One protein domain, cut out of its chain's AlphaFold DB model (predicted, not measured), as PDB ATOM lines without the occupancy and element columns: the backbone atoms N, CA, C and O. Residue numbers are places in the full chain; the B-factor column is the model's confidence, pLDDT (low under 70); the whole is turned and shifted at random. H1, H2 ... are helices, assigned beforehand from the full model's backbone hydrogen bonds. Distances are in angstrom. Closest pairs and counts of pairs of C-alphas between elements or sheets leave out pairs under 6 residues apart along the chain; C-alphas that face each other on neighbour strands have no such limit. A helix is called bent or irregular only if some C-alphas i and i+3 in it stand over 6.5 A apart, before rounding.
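This is residues 251 to 347 of the 467 residues of the protein "Variable surface protein Vir21-like protein" of Plasmodium vivax Brazil I (UniProt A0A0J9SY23). What shape do these coordinates draw? The longest helix, H5, packs side by side with H2, and H4 runs beside this pair, the three making a loose triangle. The short H1 packs on H2 and H5 on the side away from H4, H3 sits in the turn from H2 to H4, and the final stretch, residues 333 to 347 with no named element, folds back from the end of H5 toward the side where H4 lies. What is it built of? The printed part has 97 residues with five named helices, H1 to H5 in order, and no named strand; the class is all helix. How large is it? It is compact, with a radius of gyration of the C-alphas of 13.1 A and spans of 39 by 28 by 18 A.

What touches the longest helix? H5, residues 315 to 332, touches H2, residues 266 to 280, at a shallow tilt of 31 degrees, the same way; their closest C-alphas are those of Cys 272 and Ile 322, 6.3 A apart. H1, residues 254 to 259, touches H5 with H5's residues 325 to 329 alone, the C-alphas of Cys 256 and Ala 325 being closest at 6.7 A. H1 also touches H2 at a steep tilt of 47 degrees, opposite ways, closest at the C-alphas of Cys 256 and Cys 272, 5.8 A apart. What stands farther out? H4, residues 292 to 307, is close to H2 but not clearly touching, at a shallow tilt of 10 degrees, opposite ways; the closest C-alphas, of Ile 271 and Ile 305, are 7.2 A apart. H3, residues 282 to 286, meets H2 only through their link, and H1 and H4 are apart. What do the backbone N and O atoms show? Every O i to N i+4 pair is within hydrogen-bond range in H1, H2, H3 and H5, and 11 of 12 are in H4.

Where do the elements begin and end? H1 begins at C-alpha 254, (118.813, 166.451, 145.097), and H5 ends at C-alpha 332, (108.792, 161.694, 149.154). How long are they? From first to last C-alpha H5 measures 25.4 A, H4 24.2 A, H2 21.2 A, H1 8.4 A and H3 6.3 A. Is any helix irregular? H4 is, but only just: C-alphas 292 and 295 are 6.52 A apart.

How far does it reach? The C-alphas farthest apart, of Asp 262 and Lys 290, are 40.2 A apart. Is it continuous? The printed part has no cut, and no link is long. Where is confidence low? The pLDDT is under 70 at residues 263 to 264, 287 to 294 and 334 to 336, and its mean over the printed part is 83.1.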
ATOM      1  N   LYS A 251     122.682 157.890 140.356       75.44
ATOM      2  CA  LYS A 251     122.577 159.327 140.087       75.44
ATOM      3  C   LYS A 251     122.542 160.075 141.414       75.44
ATOM      4  O   LYS A 251     122.015 159.564 142.402       75.44
ATOM      5  N   GLU A 252     123.109 161.272 141.438       80.75
ATOM      6  CA  GLU A 252     123.019 162.128 142.616       80.75
ATOM      7  C   GLU A 252     121.567 162.533 142.875       80.75
ATOM      8  O   GLU A 252     120.855 162.967 141.968       80.75
ATOM      9  N   SER A 253     121.130 162.386 144.122       83.06
ATOM     10  CA  SER A 253     119.810 162.806 144.570       83.06
ATOM     11  C   SER A 253     119.875 164.240 145.074       83.06
ATOM     12  O   SER A 253     120.671 164.568 145.956       83.06
ATOM     13  N   HIS A 254     118.978 165.094 144.574       82.88
ATOM     14  CA  HIS A 254     118.813 166.451 145.097       82.88
ATOM     15  C   HIS A 254     118.496 166.449 146.599       82.88
ATOM     16  O   HIS A 254     118.959 167.331 147.317       82.88
ATOM     17  N   ILE A 255     117.754 165.446 147.084       85.06
ATOM     18  CA  ILE A 255     117.430 165.295 148.507       85.06
ATOM     19  C   ILE A 255     118.716 165.068 149.304       85.06
ATOM     20  O   ILE A 255     119.003 165.820 150.232       85.06
ATOM     21  N   CYS A 256     119.525 164.086 148.907       88.81
ATOM     22  CA  CYS A 256     120.784 163.778 149.583       88.81
ATOM     23  C   CYS A 256     121.784 164.935 149.518       88.81
ATOM     24  O   CYS A 256     122.373 165.287 150.538       88.81
ATOM     25  N   ASN A 257     121.938 165.562 148.350       85.94
ATOM     26  CA  ASN A 257     122.855 166.684 148.163       85.94
ATOM     27  C   ASN A 257     122.458 167.895 149.019       85.94
ATOM     28  O   ASN A 257     123.327 168.528 149.611       85.94
ATOM     29  N   ASN A 258     121.161 168.203 149.125       83.75
ATOM     30  CA  ASN A 258     120.683 169.328 149.929       83.75
ATOM     31  C   ASN A 258     120.761 169.043 151.433       83.75
ATOM     32  O   ASN A 258     121.209 169.900 152.187       83.75
ATOM     33  N   LEU A 259     120.358 167.844 151.873       82.94
ATOM     34  CA  LEU A 259     120.365 167.473 153.294       82.94
ATOM     35  C   LEU A 259     121.773 167.381 153.881       82.94
ATOM     36  O   LEU A 259     121.969 167.625 155.068       82.94
ATOM     37  N   LEU A 260     122.745 166.985 153.060       82.50
ATOM     38  CA  LEU A 260     124.096 166.662 153.508       82.50
ATOM     39  C   LEU A 260     125.134 167.684 153.041       82.50
ATOM     40  O   LEU A 260     126.330 167.447 153.226       82.50
ATOM     41  N   LYS A 261     124.691 168.821 152.489       75.88
ATOM     42  CA  LYS A 261     125.545 169.893 151.961       75.88
ATOM     43  C   LYS A 261     126.585 170.367 152.979       75.88
ATOM     44  O   LYS A 261     127.759 170.471 152.646       75.88
ATOM     45  N   ASP A 262     126.168 170.538 154.233       70.88
ATOM     46  CA  ASP A 262     127.022 171.036 155.320       70.88
ATOM     47  C   ASP A 262     127.778 169.914 156.057       70.88
ATOM     48  O   ASP A 262     128.555 170.164 156.978       70.88
ATOM     49  N   SER A 263     127.554 168.647 155.681       66.19
ATOM     50  CA  SER A 263     128.197 167.505 156.344       66.19
ATOM     51  C   SER A 263     129.669 167.329 155.951       66.19
ATOM     52  O   SER A 263     130.385 166.614 156.652       66.19
ATOM     53  N   ASN A 264     130.110 167.954 154.846       61.09
ATOM     54  CA  ASN A 264     131.445 167.842 154.236       61.09
ATOM     55  C   ASN A 264     131.957 166.399 154.044       61.09
ATOM     56  O   ASN A 264     133.139 166.189 153.779       61.09
ATOM     57  N   SER A 265     131.085 165.390 154.142       73.25
ATOM     58  CA  SER A 265     131.474 163.987 154.051       73.25
ATOM     59  C   SER A 265     130.921 163.369 152.779       73.25
ATOM     60  O   SER A 265     129.790 162.881 152.730       73.25
ATOM     61  N   TYR A 266     131.771 163.348 151.750       80.69
ATOM     62  CA  TYR A 266     131.529 162.655 150.481       80.69
ATOM     63  C   TYR A 266     131.001 161.223 150.690       80.69
ATOM     64  O   TYR A 266     130.121 160.757 149.966       80.69
ATOM     65  N   HIS A 267     131.486 160.545 151.732       81.62
ATOM     66  CA  HIS A 267     131.077 159.193 152.089       81.62
ATOM     67  C   HIS A 267     129.600 159.091 152.518       81.62
ATOM     68  O   HIS A 267     128.903 158.165 152.106       81.62
ATOM     69  N   ILE A 268     129.086 160.047 153.302       86.88
ATOM     70  CA  ILE A 268     127.681 160.037 153.755       86.88
ATOM     71  C   ILE A 268     126.750 160.315 152.573       86.88
ATOM     72  O   ILE A 268     125.771 159.596 152.376       86.88
ATOM     73  N   THR A 269     127.091 161.305 151.743       87.31
ATOM     74  CA  THR A 269     126.337 161.629 150.521       87.31
ATOM     75  C   THR A 269     126.278 160.434 149.573       87.31
ATOM     76  O   THR A 269     125.221 160.131 149.021       87.31
ATOM     77  N   LYS A 270     127.380 159.687 149.448       87.31
ATOM     78  CA  LYS A 270     127.439 158.430 148.695       87.31
ATOM     79  C   LYS A 270     126.466 157.379 149.226       87.31
ATOM     80  O   LYS A 270     125.656 156.880 148.448       87.31
ATOM     81  N   ILE A 271     126.483 157.079 150.529       90.06
ATOM     82  CA  ILE A 271     125.539 156.119 151.135       90.06
ATOM     83  C   ILE A 271     124.089 156.572 150.925       90.06
ATOM     84  O   ILE A 271     123.250 155.765 150.532       90.06
ATOM     85  N   CYS A 272     123.799 157.860 151.127       91.56
ATOM     86  CA  CYS A 272     122.464 158.414 150.915       91.56
ATOM     87  C   CYS A 272     121.993 158.240 149.467       91.56
ATOM     88  O   CYS A 272     120.870 157.801 149.230       91.56
ATOM     89  N   ASN A 273     122.846 158.532 148.484       89.69
ATOM     90  CA  ASN A 273     122.477 158.391 147.079       89.69
ATOM     91  C   ASN A 273     122.257 156.920 146.679       89.69
ATOM     92  O   ASN A 273     121.313 156.630 145.941       89.69
ATOM     93  N   LYS A 274     123.061 155.983 147.213       90.69
ATOM     94  CA  LYS A 274     122.804 154.537 147.067       90.69
ATOM     95  C   LYS A 274     121.431 154.172 147.630       90.69
ATOM     96  O   LYS A 274     120.635 153.531 146.949       90.69
ATOM     97  N   LEU A 275     121.139 154.630 148.847       92.75
ATOM     98  CA  LEU A 275     119.859 154.406 149.506       92.75
ATOM     99  C   LEU A 275     118.683 154.970 148.691       92.75
ATOM    100  O   LEU A 275     117.708 154.256 148.474       92.75
ATOM    101  N   ASN A 276     118.783 156.203 148.184       91.00
ATOM    102  CA  ASN A 276     117.775 156.815 147.311       91.00
ATOM    103  C   ASN A 276     117.484 155.930 146.095       91.00
ATOM    104  O   ASN A 276     116.331 155.596 145.835       91.00
ATOM    105  N   ALA A 277     118.532 155.506 145.382       88.81
ATOM    106  CA  ALA A 277     118.390 154.669 144.197       88.81
ATOM    107  C   ALA A 277     117.718 153.317 144.508       88.81
ATOM    108  O   ALA A 277     116.901 152.842 143.716       88.81
ATOM    109  N   ILE A 278     118.025 152.713 145.663       90.12
ATOM    110  CA  ILE A 278     117.393 151.468 146.124       90.12
ATOM    111  C   ILE A 278     115.909 151.701 146.442       90.12
ATOM    112  O   ILE A 278     115.053 150.967 145.948       90.12
ATOM    113  N   LEU A 279     115.585 152.729 147.235       90.12
ATOM    114  CA  LEU A 279     114.215 152.994 147.691       90.12
ATOM    115  C   LEU A 279     113.271 153.409 146.551       90.12
ATOM    116  O   LEU A 279     112.116 152.978 146.529       90.12
ATOM    117  N   GLU A 280     113.747 154.176 145.565       86.44
ATOM    118  CA  GLU A 280     112.964 154.525 144.365       86.44
ATOM    119  C   GLU A 280     112.505 153.282 143.588       86.44
ATOM    120  O   GLU A 280     111.421 153.258 142.995       86.44
ATOM    121  N   LYS A 281     113.321 152.228 143.608       83.44
ATOM    122  CA  LYS A 281     113.106 150.984 142.862       83.44
ATOM    123  C   LYS A 281     112.655 149.826 143.751       83.44
ATOM    124  O   LYS A 281     112.553 148.702 143.265       83.44
ATOM    125  N   TRP A 282     112.330 150.097 145.014       86.44
ATOM    126  CA  TRP A 282     112.088 149.083 146.040       86.44
ATOM    127  C   TRP A 282     111.061 148.027 145.619       86.44
ATOM    128  O   TRP A 282     111.365 146.838 145.618       86.44
ATOM    129  N   ASP A 283     109.888 148.442 145.137       81.06
ATOM    130  CA  ASP A 283     108.865 147.510 144.643       81.06
ATOM    131  C   ASP A 283     109.362 146.595 143.516       81.06
ATOM    132  O   ASP A 283     108.943 145.446 143.426       81.06
ATOM    133  N   GLN A 284     110.242 147.083 142.639       77.50
ATOM    134  CA  GLN A 284     110.769 146.308 141.511       77.50
ATOM    135  C   GLN A 284     111.810 145.290 141.969       77.50
ATOM    136  O   GLN A 284     111.801 144.162 141.483       77.50
ATOM    137  N   ILE A 285     112.647 145.662 142.942       78.62
ATOM    138  CA  ILE A 285     113.566 144.736 143.613       78.62
ATOM    139  C   ILE A 285     112.765 143.602 144.273       78.62
ATOM    140  O   ILE A 285     113.169 142.441 144.217       78.62
ATOM    141  N   LEU A 286     111.597 143.929 144.838       76.31
ATOM    142  CA  LEU A 286     110.712 142.987 145.522       76.31
ATOM    143  C   LEU A 286     109.753 142.219 144.604       76.31
ATOM    144  O   LEU A 286     109.208 141.214 145.050       76.31
ATOM    145  N   LYS A 287     109.536 142.628 143.344       68.69
ATOM    146  CA  LYS A 287     108.591 141.980 142.404       68.69
ATOM    147  C   LYS A 287     108.714 140.451 142.312       68.69
ATOM    148  O   LYS A 287     107.674 139.808 142.175       68.69
ATOM    149  N   PRO A 288     109.904 139.829 142.420       56.97
ATOM    150  CA  PRO A 288     110.014 138.371 142.476       56.97
ATOM    151  C   PRO A 288     109.369 137.718 143.716       56.97
ATOM    152  O   PRO A 288     109.389 136.495 143.831       56.97
ATOM    153  N   SER A 289     108.825 138.487 144.666       52.47
ATOM    154  CA  SER A 289     108.526 138.024 146.021       52.47
ATOM    155  C   SER A 289     107.263 138.660 146.648       52.47
ATOM    156  O   SER A 289     107.128 139.876 146.729       52.47
ATOM    157  N   LYS A 290     106.300 137.832 147.095       47.78
ATOM    158  CA  LYS A 290     105.033 138.243 147.754       47.78
ATOM    159  C   LYS A 290     105.247 138.946 149.117       47.78
ATOM    160  O   LYS A 290     106.267 138.760 149.762       47.78
ATOM    161  N   SER A 291     104.240 139.685 149.596       51.78
ATOM    162  CA  SER A 291     104.248 140.648 150.729       51.78
ATOM    163  C   SER A 291     104.996 140.283 152.031       51.78
ATOM    164  O   SER A 291     105.608 141.176 152.612       51.78
ATOM    165  N   VAL A 292     105.010 139.019 152.483       50.94
ATOM    166  CA  VAL A 292     105.790 138.562 153.670       50.94
ATOM    167  C   VAL A 292     107.300 138.776 153.482       50.94
ATOM    168  O   VAL A 292     108.068 138.853 154.434       50.94
ATOM    169  N   ILE A 293     107.729 138.914 152.234       60.06
ATOM    170  CA  ILE A 293     109.123 138.998 151.839       60.06
ATOM    171  C   ILE A 293     109.651 140.454 151.890       60.06
ATOM    172  O   ILE A 293     110.858 140.671 151.988       60.06
ATOM    173  N   ASN A 294     108.766 141.460 151.948       67.69
ATOM    174  CA  ASN A 294     109.161 142.873 152.029       67.69
ATOM    175  C   ASN A 294     109.869 143.220 153.355       67.69
ATOM    176  O   ASN A 294     110.929 143.843 153.336       67.69
ATOM    177  N   SER A 295     109.338 142.786 154.509       77.06
ATOM    178  CA  SER A 295     109.962 143.090 155.810       77.06
ATOM    179  C   SER A 295     111.348 142.457 155.934       77.06
ATOM    180  O   SER A 295     112.288 143.117 156.364       77.06
ATOM    181  N   LYS A 296     111.500 141.216 155.464       87.06
ATOM    182  CA  LYS A 296     112.764 140.475 155.490       87.06
ATOM    183  C   LYS A 296     113.849 141.122 154.623       87.06
ATOM    184  O   LYS A 296     114.959 141.348 155.092       87.06
ATOM    185  N   TYR A 297     113.541 141.495 153.379       89.25
ATOM    186  CA  TYR A 297     114.512 142.217 152.546       89.25
ATOM    187  C   TYR A 297     114.810 143.624 153.069       89.25
ATOM    188  O   TYR A 297     115.924 144.115 152.892       89.25
ATOM    189  N   CYS A 298     113.857 144.269 153.746       91.62
ATOM    190  CA  CYS A 298     114.123 145.536 154.416       91.62
ATOM    191  C   CYS A 298     115.108 145.373 155.587       91.62
ATOM    192  O   CYS A 298     115.995 146.210 155.758       91.62
ATOM    193  N   GLU A 299     115.025 144.280 156.353       92.44
ATOM    194  CA  GLU A 299     116.046 143.943 157.355       92.44
ATOM    195  C   GLU A 299     117.419 143.741 156.705       92.44
ATOM    196  O   GLU A 299     118.413 144.291 157.181       92.44
ATOM    197  N   TYR A 300     117.481 143.041 155.568       94.38
ATOM    198  CA  TYR A 300     118.735 142.865 154.829       94.38
ATOM    199  C   TYR A 300     119.310 144.205 154.361       94.38
ATOM    200  O   TYR A 300     120.505 144.451 154.518       94.38
ATOM    201  N   LEU A 301     118.470 145.097 153.821       95.00
ATOM    202  CA  LEU A 301     118.897 146.436 153.411       95.00
ATOM    203  C   LEU A 301     119.444 147.234 154.601       95.00
ATOM    204  O   LEU A 301     120.446 147.933 154.460       95.00
ATOM    205  N   ASN A 302     118.818 147.112 155.771       95.38
ATOM    206  CA  ASN A 302     119.278 147.757 156.993       95.38
ATOM    207  C   ASN A 302     120.690 147.303 157.384       95.38
ATOM    208  O   ASN A 302     121.569 148.146 157.563       95.38
ATOM    209  N   TYR A 303     120.960 145.996 157.446       95.75
ATOM    210  CA  TYR A 303     122.327 145.526 157.698       95.75
ATOM    211  C   TYR A 303     123.298 145.971 156.598       95.75
ATOM    212  O   TYR A 303     124.385 146.451 156.914       95.75
ATOM    213  N   TRP A 304     122.898 145.906 155.326       95.19
ATOM    214  CA  TRP A 304     123.749 146.303 154.205       95.19
ATOM    215  C   TRP A 304     124.147 147.788 154.249       95.19
ATOM    216  O   TRP A 304     125.332 148.101 154.153       95.19
ATOM    217  N   ILE A 305     123.197 148.710 154.456       94.31
ATOM    218  CA  ILE A 305     123.476 150.157 154.539       94.31
ATOM    219  C   ILE A 305     124.377 150.482 155.732       94.31
ATOM    220  O   ILE A 305     125.304 151.281 155.612       94.31
ATOM    221  N   HIS A 306     124.139 149.864 156.889       93.38
ATOM    222  CA  HIS A 306     124.921 150.155 158.091       93.38
ATOM    223  C   HIS A 306     126.331 149.562 158.082       93.38
ATOM    224  O   HIS A 306     127.213 150.081 158.778       93.38
ATOM    225  N   ASP A 307     126.552 148.506 157.304       92.50
ATOM    226  CA  ASP A 307     127.873 147.924 157.076       92.50
ATOM    227  C   ASP A 307     128.738 148.811 156.171       92.50
ATOM    228  O   ASP A 307     129.954 148.863 156.332       92.50
ATOM    229  N   GLN A 308     128.109 149.612 155.302       89.12
ATOM    230  CA  GLN A 308     128.797 150.632 154.506       89.12
ATOM    231  C   GLN A 308     129.334 151.790 155.369       89.12
ATOM    232  O   GLN A 308     130.239 152.499 154.939       89.12
ATOM    233  N   ILE A 309     128.821 152.010 156.590       89.06
ATOM    234  CA  ILE A 309     129.285 153.083 157.489       89.06
ATOM    235  C   ILE A 309     130.613 152.669 158.154       89.06
ATOM    236  O   ILE A 309     130.630 152.133 159.261       89.06
ATOM    237  N   ASN A 310     131.741 152.922 157.490       74.50
ATOM    238  CA  ASN A 310     133.077 152.521 157.957       74.50
ATOM    239  C   ASN A 310     133.760 153.520 158.922       74.50
ATOM    240  O   ASN A 310     134.732 153.161 159.590       74.50
ATOM    241  N   ASP A 311     133.260 154.754 159.024       73.19
ATOM    242  CA  ASP A 311     133.839 155.791 159.881       73.19
ATOM    243  C   ASP A 311     133.481 155.550 161.353       73.19
ATOM    244  O   ASP A 311     132.380 155.863 161.816       73.19
ATOM    245  N   LYS A 312     134.431 154.977 162.096       74.62
ATOM    246  CA  LYS A 312     134.252 154.607 163.505       74.62
ATOM    247  C   LYS A 312     134.016 155.813 164.409       74.62
ATOM    248  O   LYS A 312     133.201 155.722 165.325       74.62
ATOM    249  N   LEU A 313     134.717 156.921 164.163       76.31
ATOM    250  CA  LEU A 313     134.685 158.108 165.024       76.31
ATOM    251  C   LEU A 313     133.361 158.858 164.872       76.31
ATOM    252  O   LEU A 313     132.793 159.327 165.858       76.31
ATOM    253  N   PHE A 314     132.827 158.911 163.652       81.06
ATOM    254  CA  PHE A 314     131.602 159.646 163.346       81.06
ATOM    255  C   PHE A 314     130.401 158.740 163.050       81.06
ATOM    256  O   PHE A 314     129.386 159.224 162.544       81.06
ATOM    257  N   ARG A 315     130.458 157.445 163.402       87.44
ATOM    258  CA  ARG A 315     129.392 156.464 163.116       87.44
ATOM    259  C   ARG A 315     128.026 156.919 163.611       87.44
ATOM    260  O   ARG A 315     127.062 156.838 162.856       87.44
ATOM    261  N   LYS A 316     127.940 157.428 164.846       88.75
ATOM    262  CA  LYS A 316     126.686 157.924 165.440       88.75
ATOM    263  C   LYS A 316     126.106 159.087 164.638       88.75
ATOM    264  O   LYS A 316     124.958 159.023 164.214       88.75
ATOM    265  N   LYS A 317     126.920 160.114 164.364       87.44
ATOM    266  CA  LYS A 317     126.514 161.279 163.558       87.44
ATOM    267  C   LYS A 317     126.085 160.855 162.152       87.44
ATOM    268  O   LYS A 317     125.028 161.268 161.686       87.44
ATOM    269  N   THR A 318     126.876 160.000 161.508       89.31
ATOM    270  CA  THR A 318     126.590 159.462 160.172       89.31
ATOM    271  C   THR A 318     125.278 158.694 160.152       89.31
ATOM    272  O   THR A 318     124.426 158.959 159.315       89.31
ATOM    273  N   THR A 319     125.081 157.795 161.115       92.06
ATOM    274  CA  THR A 319     123.856 157.004 161.266       92.06
ATOM    275  C   THR A 319     122.635 157.906 161.413       92.06
ATOM    276  O   THR A 319     121.662 157.733 160.689       92.06
ATOM    277  N   THR A 320     122.702 158.920 162.281       91.50
ATOM    278  CA  THR A 320     121.609 159.884 162.463       91.50
ATOM    279  C   THR A 320     121.287 160.648 161.179       91.50
ATOM    280  O   THR A 320     120.117 160.791 160.840       91.50
ATOM    281  N   LEU A 321     122.299 161.106 160.436       90.88
ATOM    282  CA  LEU A 321     122.082 161.793 159.158       90.88
ATOM    283  C   LEU A 321     121.451 160.871 158.106       90.88
ATOM    284  O   LEU A 321     120.537 161.290 157.395       90.88
ATOM    285  N   ILE A 322     121.902 159.616 158.033       92.50
ATOM    286  CA  ILE A 322     121.317 158.614 157.140       92.50
ATOM    287  C   ILE A 322     119.867 158.315 157.525       92.50
ATOM    288  O   ILE A 322     119.051 158.209 156.622       92.50
ATOM    289  N   TYR A 323     119.504 158.258 158.810       94.38
ATOM    290  CA  TYR A 323     118.106 158.087 159.240       94.38
ATOM    291  C   TYR A 323     117.211 159.225 158.787       94.38
ATOM    292  O   TYR A 323     116.189 158.974 158.153       94.38
ATOM    293  N   THR A 324     117.635 160.468 159.019       91.94
ATOM    294  CA  THR A 324     116.900 161.642 158.544       91.94
ATOM    295  C   THR A 324     116.695 161.582 157.033       91.94
ATOM    296  O   THR A 324     115.589 161.812 156.546       91.94
ATOM    297  N   ALA A 325     117.742 161.233 156.279       92.50
ATOM    298  CA  ALA A 325     117.628 161.062 154.840       92.50
ATOM    299  C   ALA A 325     116.667 159.921 154.473       92.50
ATOM    300  O   ALA A 325     115.778 160.123 153.655       92.50
ATOM    301  N   TRP A 326     116.794 158.751 155.097       94.25
ATOM    302  CA  TRP A 326     115.960 157.575 154.845       94.25
ATOM    303  C   TRP A 326     114.473 157.873 155.071       94.25
ATOM    304  O   TRP A 326     113.638 157.529 154.232       94.25
ATOM    305  N   ASP A 327     114.140 158.582 156.150       92.94
ATOM    306  CA  ASP A 327     112.763 158.966 156.467       92.94
ATOM    307  C   ASP A 327     112.180 159.929 155.430       92.94
ATOM    308  O   ASP A 327     111.053 159.748 154.960       92.94
ATOM    309  N   ILE A 328     112.965 160.927 155.022       91.50
ATOM    310  CA  ILE A 328     112.589 161.884 153.976       91.50
ATOM    311  C   ILE A 328     112.392 161.157 152.642       91.50
ATOM    312  O   ILE A 328     111.382 161.367 151.971       91.50
ATOM    313  N   LEU A 329     113.307 160.263 152.275       91.50
ATOM    314  CA  LEU A 329     113.224 159.478 151.046       91.50
ATOM    315  C   LEU A 329     111.965 158.607 151.009       91.50
ATOM    316  O   LEU A 329     111.254 158.618 150.009       91.50
ATOM    317  N   ASN A 330     111.627 157.916 152.101       90.12
ATOM    318  CA  ASN A 330     110.380 157.149 152.182       90.12
ATOM    319  C   ASN A 330     109.132 158.037 152.095       90.12
ATOM    320  O   ASN A 330     108.130 157.627 151.509       90.12
ATOM    321  N   LYS A 331     109.180 159.248 152.662       88.38
ATOM    322  CA  LYS A 331     108.058 160.195 152.630       88.38
ATOM    323  C   LYS A 331     107.809 160.768 151.232       88.38
ATOM    324  O   LYS A 331     106.653 160.966 150.868       88.38
ATOM    325  N   TYR A 332     108.868 161.035 150.466       83.06
ATOM    326  CA  TYR A 332     108.792 161.694 149.154       83.06
ATOM    327  C   TYR A 332     109.038 160.761 147.964       83.06
ATOM    328  O   TYR A 332     109.172 161.233 146.834       83.06
ATOM    329  N   LYS A 333     109.094 159.443 148.179       74.88
ATOM    330  CA  LYS A 333     109.243 158.472 147.091       74.88
ATOM    331  C   LYS A 333     108.104 158.623 146.075       74.88
ATOM    332  O   LYS A 333     106.927 158.692 146.428       74.88
ATOM    333  N   ILE A 334     108.466 158.645 144.797       66.62
ATOM    334  CA  ILE A 334     107.521 158.909 143.702       66.62
ATOM    335  C   ILE A 334     106.955 157.598 143.130       66.62
ATOM    336  O   ILE A 334     105.808 157.547 142.694       66.62
ATOM    337  N   THR A 335     107.753 156.529 143.123       66.38
ATOM    338  CA  THR A 335     107.526 155.350 142.266       66.38
ATOM    339  C   THR A 335     107.209 154.051 143.007       66.38
ATOM    340  O   THR A 335     106.619 153.156 142.409       66.38
ATOM    341  N   SER A 336     107.582 153.928 144.283       67.31
ATOM    342  CA  SER A 336     107.388 152.708 145.079       67.31
ATOM    343  C   SER A 336     106.223 152.863 146.061       67.31
ATOM    344  O   SER A 336     106.158 153.842 146.798       67.31
ATOM    345  N   LYS A 337     105.322 151.882 146.133       72.94
ATOM    346  CA  LYS A 337     104.217 151.801 147.097       72.94
ATOM    347  C   LYS A 337     104.691 151.273 148.448       72.94
ATOM    348  O   LYS A 337     104.273 151.805 149.477       72.94
ATOM    349  N   ASN A 338     105.632 150.327 148.485       78.88
ATOM    350  CA  ASN A 338     106.149 149.781 149.742       78.88
ATOM    351  C   ASN A 338     107.260 150.644 150.348       78.88
ATOM    352  O   ASN A 338     108.101 151.188 149.633       78.88
ATOM    353  N   ASN A 339     107.238 150.797 151.672       84.38
ATOM    354  CA  ASN A 339     108.291 151.468 152.436       84.38
ATOM    355  C   ASN A 339     109.248 150.437 153.024       84.38
ATOM    356  O   ASN A 339     108.808 149.375 153.468       84.38
ATOM    357  N   CYS A 340     110.526 150.797 153.087       90.38
ATOM    358  CA  CYS A 340     111.493 150.138 153.949       90.38
ATOM    359  C   CYS A 340     112.057 151.181 154.902       90.38
ATOM    360  O   CYS A 340     112.732 152.108 154.459       90.38
ATOM    361  N   TRP A 341     111.744 151.058 156.186       91.06
ATOM    362  CA  TRP A 341     112.190 151.995 157.212       91.06
ATOM    363  C   TRP A 341     113.516 151.552 157.811       91.06
ATOM    364  O   TRP A 341     113.837 150.359 157.837       91.06
ATOM    365  N   HIS A 342     114.287 152.523 158.290       93.31
ATOM    366  CA  HIS A 342     115.519 152.215 158.995       93.31
ATOM    367  C   HIS A 342     115.225 151.540 160.342       93.31
ATOM    368  O   HIS A 342     114.221 151.811 161.002       93.31
ATOM    369  N   LYS A 343     116.116 150.635 160.738       90.81
ATOM    370  CA  LYS A 343     116.172 150.004 162.053       90.81
ATOM    371  C   LYS A 343     117.196 150.746 162.898       90.81
ATOM    372  O   LYS A 343     118.226 151.183 162.388       90.81
ATOM    373  N   ASN A 344     116.954 150.828 164.203       87.44
ATOM    374  CA  ASN A 344     117.888 151.464 165.123       87.44
ATOM    375  C   ASN A 344     119.172 150.628 165.321       87.44
ATOM    376  O   ASN A 344     119.237 149.690 166.110       87.44
ATOM    377  N   PHE A 345     120.218 151.048 164.624       91.12
ATOM    378  CA  PHE A 345     121.608 150.616 164.690       91.12
ATOM    379  C   PHE A 345     122.533 151.784 165.054       91.12
ATOM    380  O   PHE A 345     123.707 151.805 164.669       91.12
ATOM    381  N   ASN A 346     122.030 152.752 165.828       89.62
ATOM    382  CA  ASN A 346     122.846 153.807 166.422       89.62
ATOM    383  C   ASN A 346     123.658 153.274 167.614       89.62
ATOM    384  O   ASN A 346     123.482 153.680 168.763       89.62
ATOM    385  N   VAL A 347     124.525 152.312 167.317       90.69
ATOM    386  CA  VAL A 347     125.365 151.587 168.264       90.69
ATOM    387  C   VAL A 347     126.829 151.667 167.818       90.69
ATOM    388  O   VAL A 347     127.100 151.885 166.628       90.69
TER     389      VAL A 347